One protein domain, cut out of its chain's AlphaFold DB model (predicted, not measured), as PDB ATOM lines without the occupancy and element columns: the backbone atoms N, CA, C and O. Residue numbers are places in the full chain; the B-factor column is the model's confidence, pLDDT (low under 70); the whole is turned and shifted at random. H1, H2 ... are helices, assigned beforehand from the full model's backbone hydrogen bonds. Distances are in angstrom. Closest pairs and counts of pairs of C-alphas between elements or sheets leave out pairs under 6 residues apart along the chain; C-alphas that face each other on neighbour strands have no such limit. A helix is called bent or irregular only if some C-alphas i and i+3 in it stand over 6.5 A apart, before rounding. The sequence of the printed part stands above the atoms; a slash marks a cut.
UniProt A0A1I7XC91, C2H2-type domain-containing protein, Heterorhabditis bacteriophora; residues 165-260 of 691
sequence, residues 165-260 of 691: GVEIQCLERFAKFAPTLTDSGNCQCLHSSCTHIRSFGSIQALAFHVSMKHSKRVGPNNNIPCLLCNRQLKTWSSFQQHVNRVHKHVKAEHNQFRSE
ATOM      1  N   GLY A 165     167.081 154.545 110.774       92.69
ATOM      2  CA  GLY A 165     167.280 153.086 110.863       92.69
ATOM      3  C   GLY A 165     168.478 152.682 111.735       92.69
ATOM      4  O   GLY A 165     168.405 151.728 112.506       92.69
ATOM      5  N   VAL A 166     169.560 153.464 111.682       94.19
ATOM      6  CA  VAL A 166     170.774 153.251 112.488       94.19
ATOM      7  C   VAL A 166     170.531 153.536 113.975       94.19
ATOM      8  O   VAL A 166     171.009 152.790 114.831       94.19
ATOM      9  N   GLU A 167     169.767 154.579 114.313       95.06
ATOM     10  CA  GLU A 167     169.379 154.848 115.703       95.06
ATOM     11  C   GLU A 167     168.421 153.778 116.249       95.06
ATOM     12  O   GLU A 167     168.591 153.380 117.397       95.06
ATOM     13  N   ILE A 168     167.487 153.247 115.448       95.06
ATOM     14  CA  ILE A 168     166.603 152.136 115.861       95.06
ATOM     15  C   ILE A 168     167.428 150.913 116.276       95.06
ATOM     16  O   ILE A 168     167.238 150.393 117.374       95.06
ATOM     17  N   GLN A 169     168.422 150.519 115.476       96.31
ATOM     18  CA  GLN A 169     169.324 149.423 115.847       96.31
ATOM     19  C   GLN A 169     170.118 149.719 117.134       96.31
ATOM     20  O   GLN A 169     170.448 148.803 117.886       96.31
ATOM     21  N   CYS A 170     170.436 150.986 117.422       97.12
ATOM     22  CA  CYS A 170     171.052 151.370 118.696       97.12
ATOM     23  C   CYS A 170     170.070 151.225 119.875       97.12
ATOM     24  O   CYS A 170     170.487 150.779 120.942       97.12
ATOM     25  N   LEU A 171     168.776 151.522 119.687       96.12
ATOM     26  CA  LEU A 171     167.729 151.296 120.696       96.12
ATOM     27  C   LEU A 171     167.549 149.805 121.018       96.12
ATOM     28  O   LEU A 171     167.487 149.431 122.188       96.12
ATOM     29  N   GLU A 172     167.535 148.943 120.000       96.31
ATOM     30  CA  GLU A 172     167.476 147.483 120.174       96.31
ATOM     31  C   GLU A 172     168.688 146.959 120.963       96.31
ATOM     32  O   GLU A 172     168.554 146.127 121.863       96.31
ATOM     33  N   ARG A 173     169.883 147.496 120.684       96.88
ATOM     34  CA  ARG A 173     171.113 147.159 121.419       96.88
ATOM     35  C   ARG A 173     171.106 147.707 122.847       96.88
ATOM     36  O   ARG A 173     171.606 147.019 123.733       96.88
ATOM     37  N   PHE A 174     170.517 148.878 123.114       96.38
ATOM     38  CA  PHE A 174     170.296 149.337 124.491       96.38
ATOM     39  C   PHE A 174     169.371 148.387 125.249       96.38
ATOM     40  O   PHE A 174     169.735 147.955 126.338       96.38
ATOM     41  N   ALA A 175     168.234 147.997 124.668       95.50
ATOM     42  CA  ALA A 175     167.320 147.041 125.291       95.50
ATOM     43  C   ALA A 175     167.999 145.687 125.588       95.50
ATOM     44  O   ALA A 175     167.735 145.085 126.625       95.50
ATOM     45  N   LYS A 176     168.912 145.239 124.713       95.56
ATOM     46  CA  LYS A 176     169.651 143.976 124.869       95.56
ATOM     47  C   LYS A 176     170.817 144.026 125.868       95.56
ATOM     48  O   LYS A 176     171.034 143.049 126.576       95.56
ATOM     49  N   PHE A 177     171.602 145.105 125.888       95.69
ATOM     50  CA  PHE A 177     172.893 145.155 126.599       95.69
ATOM     51  C   PHE A 177     172.962 146.184 127.739       95.69
ATOM     52  O   PHE A 177     173.857 146.104 128.575       95.69
ATOM     53  N   ALA A 178     172.068 147.175 127.762       95.25
ATOM     54  CA  ALA A 178     172.141 148.327 128.662       95.25
ATOM     55  C   ALA A 178     170.757 148.892 129.096       95.25
ATOM     56  O   ALA A 178     170.626 150.119 129.204       95.25
ATOM     57  N   PRO A 179     169.718 148.063 129.357       94.31
ATOM     58  CA  PRO A 179     168.327 148.528 129.460       94.31
ATOM     59  C   PRO A 179     168.068 149.498 130.622       94.31
ATOM     60  O   PRO A 179     167.154 150.312 130.552       94.31
ATOM     61  N   THR A 180     168.880 149.446 131.681       95.38
ATOM     62  CA  THR A 180     168.778 150.317 132.865       95.38
ATOM     63  C   THR A 180     169.702 151.540 132.820       95.38
ATOM     64  O   THR A 180     169.608 152.412 133.680       95.38
ATOM     65  N   LEU A 181     170.603 151.630 131.835       95.69
ATOM     66  CA  LEU A 181     171.661 152.651 131.780       95.69
ATOM     67  C   LEU A 181     171.307 153.863 130.903       95.69
ATOM     68  O   LEU A 181     172.074 154.829 130.861       95.69
ATOM     69  N   THR A 182     170.180 153.826 130.185       95.50
ATOM     70  CA  THR A 182     169.835 154.824 129.161       95.50
ATOM     71  C   THR A 182     168.375 155.251 129.192       95.50
ATOM     72  O   THR A 182     167.465 154.435 129.098       95.50
ATOM     73  N   ASP A 183     168.154 156.564 129.221       94.25
ATOM     74  CA  ASP A 183     166.897 157.165 128.796       94.25
ATOM     75  C   ASP A 183     167.028 157.534 127.318       94.25
ATOM     76  O   ASP A 183     167.593 158.566 126.938       94.25
ATOM     77  N   SER A 184     166.498 156.654 126.475       92.38
ATOM     78  CA  SER A 184     166.470 156.842 125.026       92.38
ATOM     79  C   SER A 184     165.557 157.990 124.579       92.38
ATOM     80  O   SER A 184     165.790 158.570 123.522       92.38
ATOM     81  N   GLY A 185     164.536 158.337 125.374       89.88
ATOM     82  CA  GLY A 185     163.562 159.387 125.071       89.88
ATOM     83  C   GLY A 185     164.147 160.790 125.227       89.88
ATOM     84  O   GLY A 185     163.982 161.624 124.341       89.88
ATOM     85  N   ASN A 186     164.877 161.032 126.319       90.81
ATOM     86  CA  ASN A 186     165.562 162.305 126.584       90.81
ATOM     87  C   ASN A 186     167.034 162.321 126.104       90.81
ATOM     88  O   ASN A 186     167.739 163.303 126.344       90.81
ATOM     89  N   CYS A 187     167.514 161.254 125.450       94.12
ATOM     90  CA  CYS A 187     168.926 161.037 125.100       94.12
ATOM     91  C   CYS A 187     169.873 161.230 126.303       94.12
ATOM     92  O   CYS A 187     170.818 162.015 126.230       94.12
ATOM     93  N   GLN A 188     169.628 160.557 127.429       94.81
ATOM     94  CA  GLN A 188     170.436 160.684 128.652       94.81
ATOM     95  C   GLN A 188     170.998 159.336 129.114       94.81
ATOM     96  O   GLN A 188     170.402 158.283 128.898       94.81
ATOM     97  N   CYS A 189     172.155 159.372 129.778       96.81
ATOM     98  CA  CYS A 189     172.685 158.215 130.491       96.81
ATOM     99  C   CYS A 189     172.239 158.282 131.955       96.81
ATOM    100  O   CYS A 189     172.434 159.298 132.617       96.81
ATOM    101  N   LEU A 190     171.655 157.189 132.447       96.00
ATOM    102  CA  LEU A 190     171.116 157.068 133.805       96.00
ATOM    103  C   LEU A 190     172.160 156.578 134.823       96.00
ATOM    104  O   LEU A 190     171.862 156.471 136.010       96.00
ATOM    105  N   HIS A 191     173.389 156.287 134.383       96.62
ATOM    106  CA  HIS A 191     174.468 155.884 135.280       96.62
ATOM    107  C   HIS A 191     174.832 157.019 136.252       96.62
ATOM    108  O   HIS A 191     174.966 158.177 135.850       96.62
ATOM    109  N   SER A 192     175.046 156.686 137.528       95.81
ATOM    110  CA  SER A 192     175.229 157.653 138.626       95.81
ATOM    111  C   SER A 192     176.318 158.697 138.348       95.81
ATOM    112  O   SER A 192     176.082 159.898 138.496       95.81
ATOM    113  N   SER A 193     177.475 158.260 137.840       95.56
ATOM    114  CA  SER A 193     178.609 159.122 137.468       95.56
ATOM    115  C   SER A 193     178.358 160.044 136.264       95.56
ATOM    116  O   SER A 193     179.194 160.894 135.958       95.56
ATOM    117  N   CYS A 194     177.234 159.890 135.560       96.00
ATOM    118  CA  CYS A 194     176.874 160.655 134.363       96.00
ATOM    119  C   CYS A 194     175.621 161.527 134.538       96.00
ATOM    120  O   CYS A 194     175.271 162.268 133.625       96.00
ATOM    121  N   THR A 195     175.022 161.542 135.733       92.00
ATOM    122  CA  THR A 195     173.888 162.409 136.122       92.00
ATOM    123  C   THR A 195     174.130 163.913 135.912       92.00
ATOM    124  O   THR A 195     173.181 164.678 135.758       92.00
ATOM    125  N   HIS A 196     175.391 164.357 135.882       91.50
ATOM    126  CA  HIS A 196     175.770 165.749 135.601       91.50
ATOM    127  C   HIS A 196     175.978 166.061 134.105       91.50
ATOM    128  O   HIS A 196     176.239 167.213 133.751       91.50
ATOM    129  N   ILE A 197     175.904 165.062 133.219       92.19
ATOM    130  CA  ILE A 197     176.071 165.240 131.772       92.19
ATOM    131  C   ILE A 197     174.707 165.597 131.162       92.19
ATOM    132  O   ILE A 197     173.729 164.874 131.330       92.19
ATOM    133  N   ARG A 198     174.638 166.720 130.434       91.25
ATOM    134  CA  ARG A 198     173.426 167.149 129.706       91.25
ATOM    135  C   ARG A 198     173.003 166.104 128.659       91.25
ATOM    136  O   ARG A 198     173.853 165.359 128.170       91.25
ATOM    137  N   SER A 199     171.742 166.122 128.222       93.25
ATOM    138  CA  SER A 199     171.245 165.271 127.123       93.25
ATOM    139  C   SER A 199     172.157 165.309 125.889       93.25
ATOM    140  O   SER A 199     172.727 166.346 125.547       93.25
ATOM    141  N   PHE A 200     172.347 164.154 125.257       94.69
ATOM    142  CA  PHE A 200     173.158 163.959 124.056       94.69
ATOM    143  C   PHE A 200     172.384 164.412 122.806       94.69
ATOM    144  O   PHE A 200     171.154 164.407 122.801       94.69
ATOM    145  N   GLY A 201     173.096 164.809 121.746       92.38
ATOM    146  CA  GLY A 201     172.462 165.326 120.522       92.38
ATOM    147  C   GLY A 201     171.679 164.273 119.725       92.38
ATOM    148  O   GLY A 201     170.657 164.594 119.125       92.38
ATOM    149  N   SER A 202     172.122 163.012 119.756       95.31
ATOM    150  CA  SER A 202     171.522 161.880 119.035       95.31
ATOM    151  C   SER A 202     171.568 160.592 119.867       95.31
ATOM    152  O   SER A 202     172.339 160.490 120.828       95.31
ATOM    153  N   ILE A 203     170.784 159.573 119.482       96.69
ATOM    154  CA  ILE A 203     170.885 158.232 120.095       96.69
ATOM    155  C   ILE A 203     172.270 157.624 119.833       96.69
ATOM    156  O   ILE A 203     172.820 156.968 120.714       96.69
ATOM    157  N   GLN A 204     172.874 157.890 118.670       97.62
ATOM    158  CA  GLN A 204     174.226 157.421 118.354       97.62
ATOM    159  C   GLN A 204     175.268 158.025 119.308       97.62
ATOM    160  O   GLN A 204     176.123 157.308 119.820       97.62
ATOM    161  N   ALA A 205     175.175 159.319 119.627       97.31
ATOM    162  CA  ALA A 205     176.080 159.960 120.579       97.31
ATOM    163  C   ALA A 205     175.949 159.386 122.004       97.31
ATOM    164  O   ALA A 205     176.956 159.176 122.686       97.31
ATOM    165  N   LEU A 206     174.723 159.060 122.434       97.38
ATOM    166  CA  LEU A 206     174.488 158.323 123.679       97.38
ATOM    167  C   LEU A 206     175.086 156.905 123.607       97.38
ATOM    168  O   LEU A 206     175.764 156.482 124.540       97.38
ATOM    169  N   ALA A 207     174.898 156.191 122.494       97.81
ATOM    170  CA  ALA A 207     175.410 154.834 122.300       97.81
ATOM    171  C   ALA A 207     176.943 154.791 122.285       97.81
ATOM    172  O   ALA A 207     177.531 153.902 122.900       97.81
ATOM    173  N   PHE A 208     177.595 155.784 121.673       97.56
ATOM    174  CA  PHE A 208     179.039 156.000 121.746       97.56
ATOM    175  C   PHE A 208     179.496 156.164 123.200       97.56
ATOM    176  O   PHE A 208     180.380 155.442 123.657       97.56
ATOM    177  N   HIS A 209     178.870 157.075 123.951       97.06
ATOM    178  CA  HIS A 209     179.234 157.338 125.344       97.06
ATOM    179  C   HIS A 209     179.047 156.112 126.247       97.06
ATOM    180  O   HIS A 209     179.965 155.766 126.987       97.06
ATOM    181  N   VAL A 210     177.902 155.430 126.155       97.00
ATOM    182  CA  VAL A 210     177.620 154.224 126.947       97.00
ATOM    183  C   VAL A 210     178.601 153.111 126.590       97.00
ATOM    184  O   VAL A 210     179.188 152.529 127.498       97.00
ATOM    185  N   SER A 211     178.889 152.898 125.300       96.00
ATOM    186  CA  SER A 211     179.904 151.922 124.873       96.00
ATOM    187  C   SER A 211     181.304 152.262 125.425       96.00
ATOM    188  O   SER A 211     182.059 151.365 125.777       96.00
ATOM    189  N   MET A 212     181.651 153.550 125.536       95.25
ATOM    190  CA  MET A 212     182.975 154.025 125.973       95.25
ATOM    191  C   MET A 212     183.138 154.243 127.490       95.25
ATOM    192  O   MET A 212     184.252 154.540 127.927       95.25
ATOM    193  N   LYS A 213     182.071 154.165 128.300       95.44
ATOM    194  CA  LYS A 213     182.148 154.383 129.765       95.44
ATOM    195  C   LYS A 213     181.412 153.374 130.638       95.44
ATOM    196  O   LYS A 213     181.814 153.217 131.785       95.44
ATOM    197  N   HIS A 214     180.379 152.712 130.119       95.25
ATOM    198  CA  HIS A 214     179.497 151.833 130.900       95.25
ATOM    199  C   HIS A 214     179.298 150.458 130.248       95.25
ATOM    200  O   HIS A 214     178.461 149.681 130.705       95.25
ATOM    201  N   SER A 215     180.036 150.156 129.175       91.75
ATOM    202  CA  SER A 215     179.995 148.846 128.529       91.75
ATOM    203  C   SER A 215     180.617 147.803 129.445       91.75
ATOM    204  O   SER A 215     181.783 147.912 129.824       91.75
ATOM    205  N   LYS A 216     179.824 146.798 129.801       89.94
ATOM    206  CA  LYS A 216     180.289 145.609 130.510       89.94
ATOM    207  C   LYS A 216     180.645 144.522 129.494       89.94
ATOM    208  O   LYS A 216     180.136 144.526 128.371       89.94
ATOM    209  N   ARG A 217     181.494 143.576 129.892       90.81
ATOM    210  CA  ARG A 217     181.649 142.302 129.173       90.81
ATOM    211  C   ARG A 217     180.313 141.543 129.257       90.81
ATOM    212  O   ARG A 217     179.649 141.602 130.291       90.81
ATOM    213  N   VAL A 218     179.878 140.899 128.171       83.50
ATOM    214  CA  VAL A 218     178.575 140.209 128.096       83.50
ATOM    215  C   VAL A 218     178.719 138.819 127.477       83.50
ATOM    216  O   VAL A 218     179.245 138.665 126.373       83.50
ATOM    217  N   GLY A 219     178.156 137.821 128.161       83.94
ATOM    218  CA  GLY A 219     178.155 136.418 127.743       83.94
ATOM    219  C   GLY A 219     179.449 135.668 128.101       83.94
ATOM    220  O   GLY A 219     180.440 136.295 128.473       83.94
ATOM    221  N   PRO A 220     179.465 134.329 127.956       86.06
ATOM    222  CA  PRO A 220     180.547 133.467 128.456       86.06
ATOM    223  C   PRO A 220     181.913 133.752 127.813       86.06
ATOM    224  O   PRO A 220     182.950 133.526 128.418       86.06
ATOM    225  N   ASN A 221     181.922 134.316 126.602       90.50
ATOM    226  CA  ASN A 221     183.145 134.692 125.889       90.50
ATOM    227  C   ASN A 221     183.765 136.017 126.375       90.50
ATOM    228  O   ASN A 221     184.712 136.495 125.753       90.50
ATOM    229  N   ASN A 222     183.205 136.651 127.415       93.31
ATOM    230  CA  ASN A 222     183.661 137.925 127.984       93.31
ATOM    231  C   ASN A 222     183.814 139.075 126.957       93.31
ATOM    232  O   ASN A 222     184.576 140.025 127.142       93.31
ATOM    233  N   ASN A 223     183.039 139.012 125.870       96.31
ATOM    234  CA  ASN A 223     183.082 139.969 124.769       96.31
ATOM    235  C   ASN A 223     182.478 141.326 125.155       96.31
ATOM    236  O   ASN A 223     181.443 141.403 125.816       96.31
ATOM    237  N   ILE A 224     183.065 142.402 124.637       96.81
ATOM    238  CA  ILE A 224     182.582 143.777 124.792       96.81
ATOM    239  C   ILE A 224     181.741 144.146 123.554       96.81
ATOM    240  O   ILE A 224     182.274 144.128 122.437       96.81
ATOM    241  N   PRO A 225     180.435 144.447 123.695       97.06
ATOM    242  CA  PRO A 225     179.570 144.784 122.567       97.06
ATOM    243  C   PRO A 225     179.685 146.267 122.178       97.06
ATOM    244  O   PRO A 225     179.515 147.165 123.003       97.06
ATOM    245  N   CYS A 226     179.901 146.547 120.892       97.75
ATOM    246  CA  CYS A 226     179.779 147.900 120.351       97.75
ATOM    247  C   CYS A 226     178.310 148.236 120.055       97.75
ATOM    248  O   CYS A 226     177.725 147.709 119.105       97.75
ATOM    249  N   LEU A 227     177.703 149.154 120.816       97.62
ATOM    250  CA  LEU A 227     176.280 149.503 120.663       97.62
ATOM    251  C   LEU A 227     175.971 150.237 119.340       97.62
ATOM    252  O   LEU A 227     174.813 150.334 118.937       97.62
ATOM    253  N   LEU A 228     176.996 150.701 118.617       97.75
ATOM    254  CA  LEU A 228     176.854 151.391 117.330       97.75
ATOM    255  C   LEU A 228     176.782 150.450 116.116       97.75
ATOM    256  O   LEU A 228     176.188 150.823 115.106       97.75
ATOM    257  N   CYS A 229     177.311 149.224 116.202       97.56
ATOM    258  CA  CYS A 229     177.285 148.259 115.087       97.56
ATOM    259  C   CYS A 229     177.079 146.785 115.491       97.56
ATOM    260  O   CYS A 229     177.171 145.903 114.644       97.56
ATOM    261  N   ASN A 230     176.812 146.492 116.769       96.81
ATOM    262  CA  ASN A 230     176.693 145.141 117.343       96.81
ATOM    263  C   ASN A 230     177.968 144.265 117.257       96.81
ATOM    264  O   ASN A 230     177.925 143.085 117.604       96.81
ATOM    265  N   ARG A 231     179.119 144.807 116.828       97.06
ATOM    266  CA  ARG A 231     180.378 144.048 116.788       97.06
ATOM    267  C   ARG A 231     180.826 143.698 118.208       97.06
ATOM    268  O   ARG A 231     181.035 144.589 119.029       97.06
ATOM    269  N   GLN A 232     180.980 142.403 118.475       96.62
ATOM    270  CA  GLN A 232     181.568 141.875 119.705       96.62
ATOM    271  C   GLN A 232     183.094 141.827 119.581       96.62
ATOM    272  O   GLN A 232     183.615 141.427 118.539       96.62
ATOM    273  N   LEU A 233     183.807 142.258 120.624       97.19
ATOM    274  CA  LEU A 233     185.266 142.389 120.618       97.19
ATOM    275  C   LEU A 233     185.864 141.882 121.937       97.19
ATOM    276  O   LEU A 233     185.389 142.246 123.010       97.19
ATOM    277  N   LYS A 234     186.898 141.033 121.850       96.25
ATOM    278  CA  LYS A 234     187.458 140.299 123.002       96.25
ATOM    279  C   LYS A 234     188.221 141.179 123.999       96.25
ATOM    280  O   LYS A 234     188.250 140.867 125.180       96.25
ATOM    281  N   THR A 235     188.869 142.253 123.539       96.38
ATOM    282  CA  THR A 235     189.740 143.096 124.384       96.38
ATOM    283  C   THR A 235     189.361 144.570 124.298       96.38
ATOM    284  O   THR A 235     188.987 145.057 123.226       96.38
ATOM    285  N   TRP A 236     189.518 145.308 125.403       95.50
ATOM    286  CA  TRP A 236     189.204 146.743 125.468       95.50
ATOM    287  C   TRP A 236     189.990 147.567 124.440       95.50
ATOM    288  O   TRP A 236     189.407 148.397 123.748       95.50
ATOM    289  N   SER A 237     191.276 147.261 124.235       96.69
ATOM    290  CA  SER A 237     192.101 147.893 123.193       96.69
ATOM    291  C   SER A 237     191.531 147.679 121.781       96.69
ATOM    292  O   SER A 237     191.383 148.639 121.020       96.69
ATOM    293  N   SER A 238     191.104 146.453 121.437       97.56
ATOM    294  CA  SER A 238     190.464 146.183 120.136       97.56
ATOM    295  C   SER A 238     189.125 146.914 119.979       97.56
ATOM    296  O   SER A 238     188.822 147.423 118.898       97.56
ATOM    297  N   PHE A 239     188.358 147.038 121.066       97.62
ATOM    298  CA  PHE A 239     187.115 147.801 121.122       97.62
ATOM    299  C   PHE A 239     187.346 149.310 120.923       97.62
ATOM    300  O   PHE A 239     186.753 149.905 120.020       97.62
ATOM    301  N   GLN A 240     188.264 149.917 121.676       96.75
ATOM    302  CA  GLN A 240     188.607 151.335 121.562       96.75
ATOM    303  C   GLN A 240     189.189 151.667 120.179       96.75
ATOM    304  O   GLN A 240     188.833 152.687 119.584       96.75
ATOM    305  N   GLN A 241     190.033 150.794 119.619       97.69
ATOM    306  CA  GLN A 241     190.558 150.941 118.260       97.69
ATOM    307  C   GLN A 241     189.445 150.845 117.202       97.69
ATOM    308  O   GLN A 241     189.419 151.646 116.266       97.69
ATOM    309  N   HIS A 242     188.505 149.906 117.349       98.06
ATOM    310  CA  HIS A 242     187.346 149.779 116.466       98.06
ATOM    311  C   HIS A 242     186.454 151.028 116.510       98.06
ATOM    312  O   HIS A 242     186.155 151.589 115.453       98.06
ATOM    313  N   VAL A 243     186.078 151.504 117.701       97.12
ATOM    314  CA  VAL A 243     185.234 152.697 117.871       97.12
ATOM    315  C   VAL A 243     185.913 153.942 117.293       97.12
ATOM    316  O   VAL A 243     185.291 154.675 116.524       97.12
ATOM    317  N   ASN A 244     187.207 154.143 117.559       95.88
ATOM    318  CA  ASN A 244     187.959 155.292 117.043       95.88
ATOM    319  C   ASN A 244     188.240 155.241 115.529       95.88
ATOM    320  O   ASN A 244     188.511 156.289 114.938       95.88
ATOM    321  N   ARG A 245     188.174 154.065 114.889       97.75
ATOM    322  CA  ARG A 245     188.293 153.916 113.426       97.75
ATOM    323  C   ARG A 245     186.940 154.025 112.720       97.75
ATOM    324  O   ARG A 245     186.796 154.845 111.822       97.75
ATOM    325  N   VAL A 246     185.955 153.225 113.129       98.06
ATOM    326  CA  VAL A 246     184.664 153.081 112.427       98.06
ATOM    327  C   VAL A 246     183.673 154.183 112.814       98.06
ATOM    328  O   VAL A 246     182.961 154.705 111.962       98.06
ATOM    329  N   HIS A 247     183.651 154.590 114.084       97.56
ATOM    330  CA  HIS A 247     182.639 155.497 114.640       97.56
ATOM    331  C   HIS A 247     183.186 156.894 114.982       97.56
ATOM    332  O   HIS A 247     182.596 157.641 115.765       97.56
ATOM    333  N   LYS A 248     184.300 157.287 114.345       96.12
ATOM    334  CA  LYS A 248     184.934 158.607 114.502       96.12
ATOM    335  C   LYS A 248     183.986 159.776 114.184       96.12
ATOM    336  O   LYS A 248     184.089 160.822 114.821       96.12
ATOM    337  N   HIS A 249     183.064 159.589 113.235       96.81
ATOM    338  CA  HIS A 249     182.063 160.589 112.844       96.81
ATOM    339  C   HIS A 249     181.109 160.929 114.001       96.81
ATOM    340  O   HIS A 249     180.987 162.099 114.344       96.81
ATOM    341  N   VAL A 250     180.568 159.926 114.707       96.50
ATOM    342  CA  VAL A 250     179.657 160.119 115.856       96.50
ATOM    343  C   VAL A 250     180.292 160.989 116.952       96.50
ATOM    344  O   VAL A 250     179.643 161.862 117.531       96.50
ATOM    345  N   LYS A 251     181.593 160.792 117.218       94.75
ATOM    346  CA  LYS A 251     182.356 161.619 118.167       94.75
ATOM    347  C   LYS A 251     182.495 163.069 117.681       94.75
ATOM    348  O   LYS A 251     182.397 163.992 118.488       94.75
ATOM    349  N   ALA A 252     182.734 163.274 116.385       95.12
ATOM    350  CA  ALA A 252     182.867 164.601 115.788       95.12
ATOM    351  C   ALA A 252     181.532 165.368 115.786       95.12
ATOM    352  O   ALA A 252     181.495 166.506 116.245       95.12
ATOM    353  N   GLU A 253     180.438 164.726 115.368       93.94
ATOM    354  CA  GLU A 253     179.082 165.294 115.357       93.94
ATOM    355  C   GLU A 253     178.623 165.719 116.757       93.94
ATOM    356  O   GLU A 253     178.130 166.831 116.946       93.94
ATOM    357  N   HIS A 254     178.833 164.876 117.775       92.88
ATOM    358  CA  HIS A 254     178.493 165.249 119.149       92.88
ATOM    359  C   HIS A 254     179.368 166.394 119.671       92.88
ATOM    360  O   HIS A 254     178.867 167.276 120.368       92.88
ATOM    361  N   ASN A 255     180.659 166.425 119.332       92.69
ATOM    362  CA  ASN A 255     181.515 167.558 119.686       92.69
ATOM    363  C   ASN A 255     181.029 168.858 119.022       92.69
ATOM    364  O   ASN A 255     180.950 169.876 119.709       92.69
ATOM    365  N   GLN A 256     180.624 168.811 117.746       92.94
ATOM    366  CA  GLN A 256     180.030 169.948 117.037       92.94
ATOM    367  C   GLN A 256     178.737 170.426 117.718       92.94
ATOM    368  O   GLN A 256     178.634 171.603 118.075       92.94
ATOM    369  N   PHE A 257     177.795 169.513 117.983       92.00
ATOM    370  CA  PHE A 257     176.548 169.801 118.703       92.00
ATOM    371  C   PHE A 257     176.815 170.503 120.044       92.00
ATOM    372  O   PHE A 257     176.121 171.448 120.414       92.00
ATOM    373  N   ARG A 258     177.864 170.089 120.765       90.94
ATOM    374  CA  ARG A 258     178.254 170.685 122.051       90.94
ATOM    375  C   ARG A 258     178.910 172.059 121.923       90.94
ATOM    376  O   ARG A 258     178.708 172.878 122.817       90.94
ATOM    377  N   SER A 259     179.659 172.351 120.857       90.81
ATOM    378  CA  SER A 259     180.076 173.736 120.569       90.81
ATOM    379  C   SER A 259     178.867 174.625 120.276       90.81
ATOM    380  O   SER A 259     178.707 175.651 120.932       90.81
ATOM    381  N   GLU A 260     177.958 174.191 119.401       90.50
ATOM    382  CA  GLU A 260     176.759 174.957 119.030       90.50
ATOM    383  C   GLU A 260     175.838 175.227 120.236       90.50
ATOM    384  O   GLU A 260     175.349 176.346 120.416       90.50
TER     385      GLU A 260
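This is residues 165 to 260 of the 691 residues of the protein "C2H2-type domain-containing protein" of Heterorhabditis bacteriophora (UniProt A0A1I7XC91). Helix H2 lies in the middle of the domain, with H1 packed on one side of it and, on the other side, H3 and H4 following each other closely and meeting at a corner. Two long loops complete the shape: residues 178 to 202, from H1 to H2, fold back on themselves, and residues 214 to 235, from H2 to H3, reach away to Pro 220 and return, with residues 226 to 229 running between H1 and H3. Pro 220 and the last residue of H4 mark the two far ends. The printed part has 96 residues with four named helices, H1, H2, H3 and H4 in that order, and no named strand; the class is all helix, with 48 of the 96 printed residues in the helices. The whole is compact, with a radius of gyration of the C-alphas of 12.7 A, and its C-alphas span 40 by 28 by 28 A along the three main axes.

H1, residues 165 to 177, touches H2, residues 203 to 213, with 8 pairs of C-alphas within 8 A. Their closest C-alphas are those of Glu 167 and Ile 203, 5.7 A apart. The two helices run the same way at a steep tilt of 37 degrees, only just past shallow. H2 and H3, residues 236 to 246, are close but not clearly touching: their closest C-alphas, those of Met 212 and Gln 240, are 7.6 A apart. They run opposite ways at a shallow tilt of 26 degrees. H3 and H4, residues 248 to 260, are near each other and meet only through their link. H4 touches H2 with residues 250 to 254 alone, and the closest C-alphas of the two are those of Ala 205 and Val 250, 5.9 A apart. The lines of H2 and H4 stand at 71 degrees, only just about perpendicular. H1 is apart from H3 and from H4. Within the loops there are two short antiparallel pairings, residues 182 to 183 with 188 to 189 and residues 224 to 225 with 232 to 233. In H1, H2, H3 and H4 every backbone O i to N i+4 pair is within hydrogen-bond range.

H1, residues 165 to 177, measures 18.5 A from first to last C-alpha and begins at C-alpha 165, (167.280, 153.086, 110.863). H2, residues 203 to 213, measures 15.3 A, from C-alpha 203 at (170.885, 158.232, 120.095) to C-alpha 213 at (182.148, 154.383, 129.765). Between H2 and H3 the backbone passes Pro 220, whose C-alpha is at (180.547, 133.467, 128.456). H3, residues 236 to 246, measures 15.2 A. H4, residues 248 to 260, measures 18.8 A and ends at C-alpha 260, (176.759, 174.957, 119.030). No helix is bent or irregular.

The two C-alphas farthest apart are those of Pro 220 and Glu 260, 42.7 A. The first and last printed C-alphas, those of Gly 165 and Glu 260, are 25.2 A apart. The links from H1 to H2, with 25 residues, and from H2 to H3, with 22 residues, are long; the link from H3 to H4, with 1 residue, is tight. The C-alphas of residues 178 to 202 lie 9 to 17 A from the mean of all C-alphas, and those of residues 214 to 235 lie 5 to 21 A from it. The printed part has no cut. The mean pLDDT of the printed part of this model is 94.9, and no printed residue is under 70.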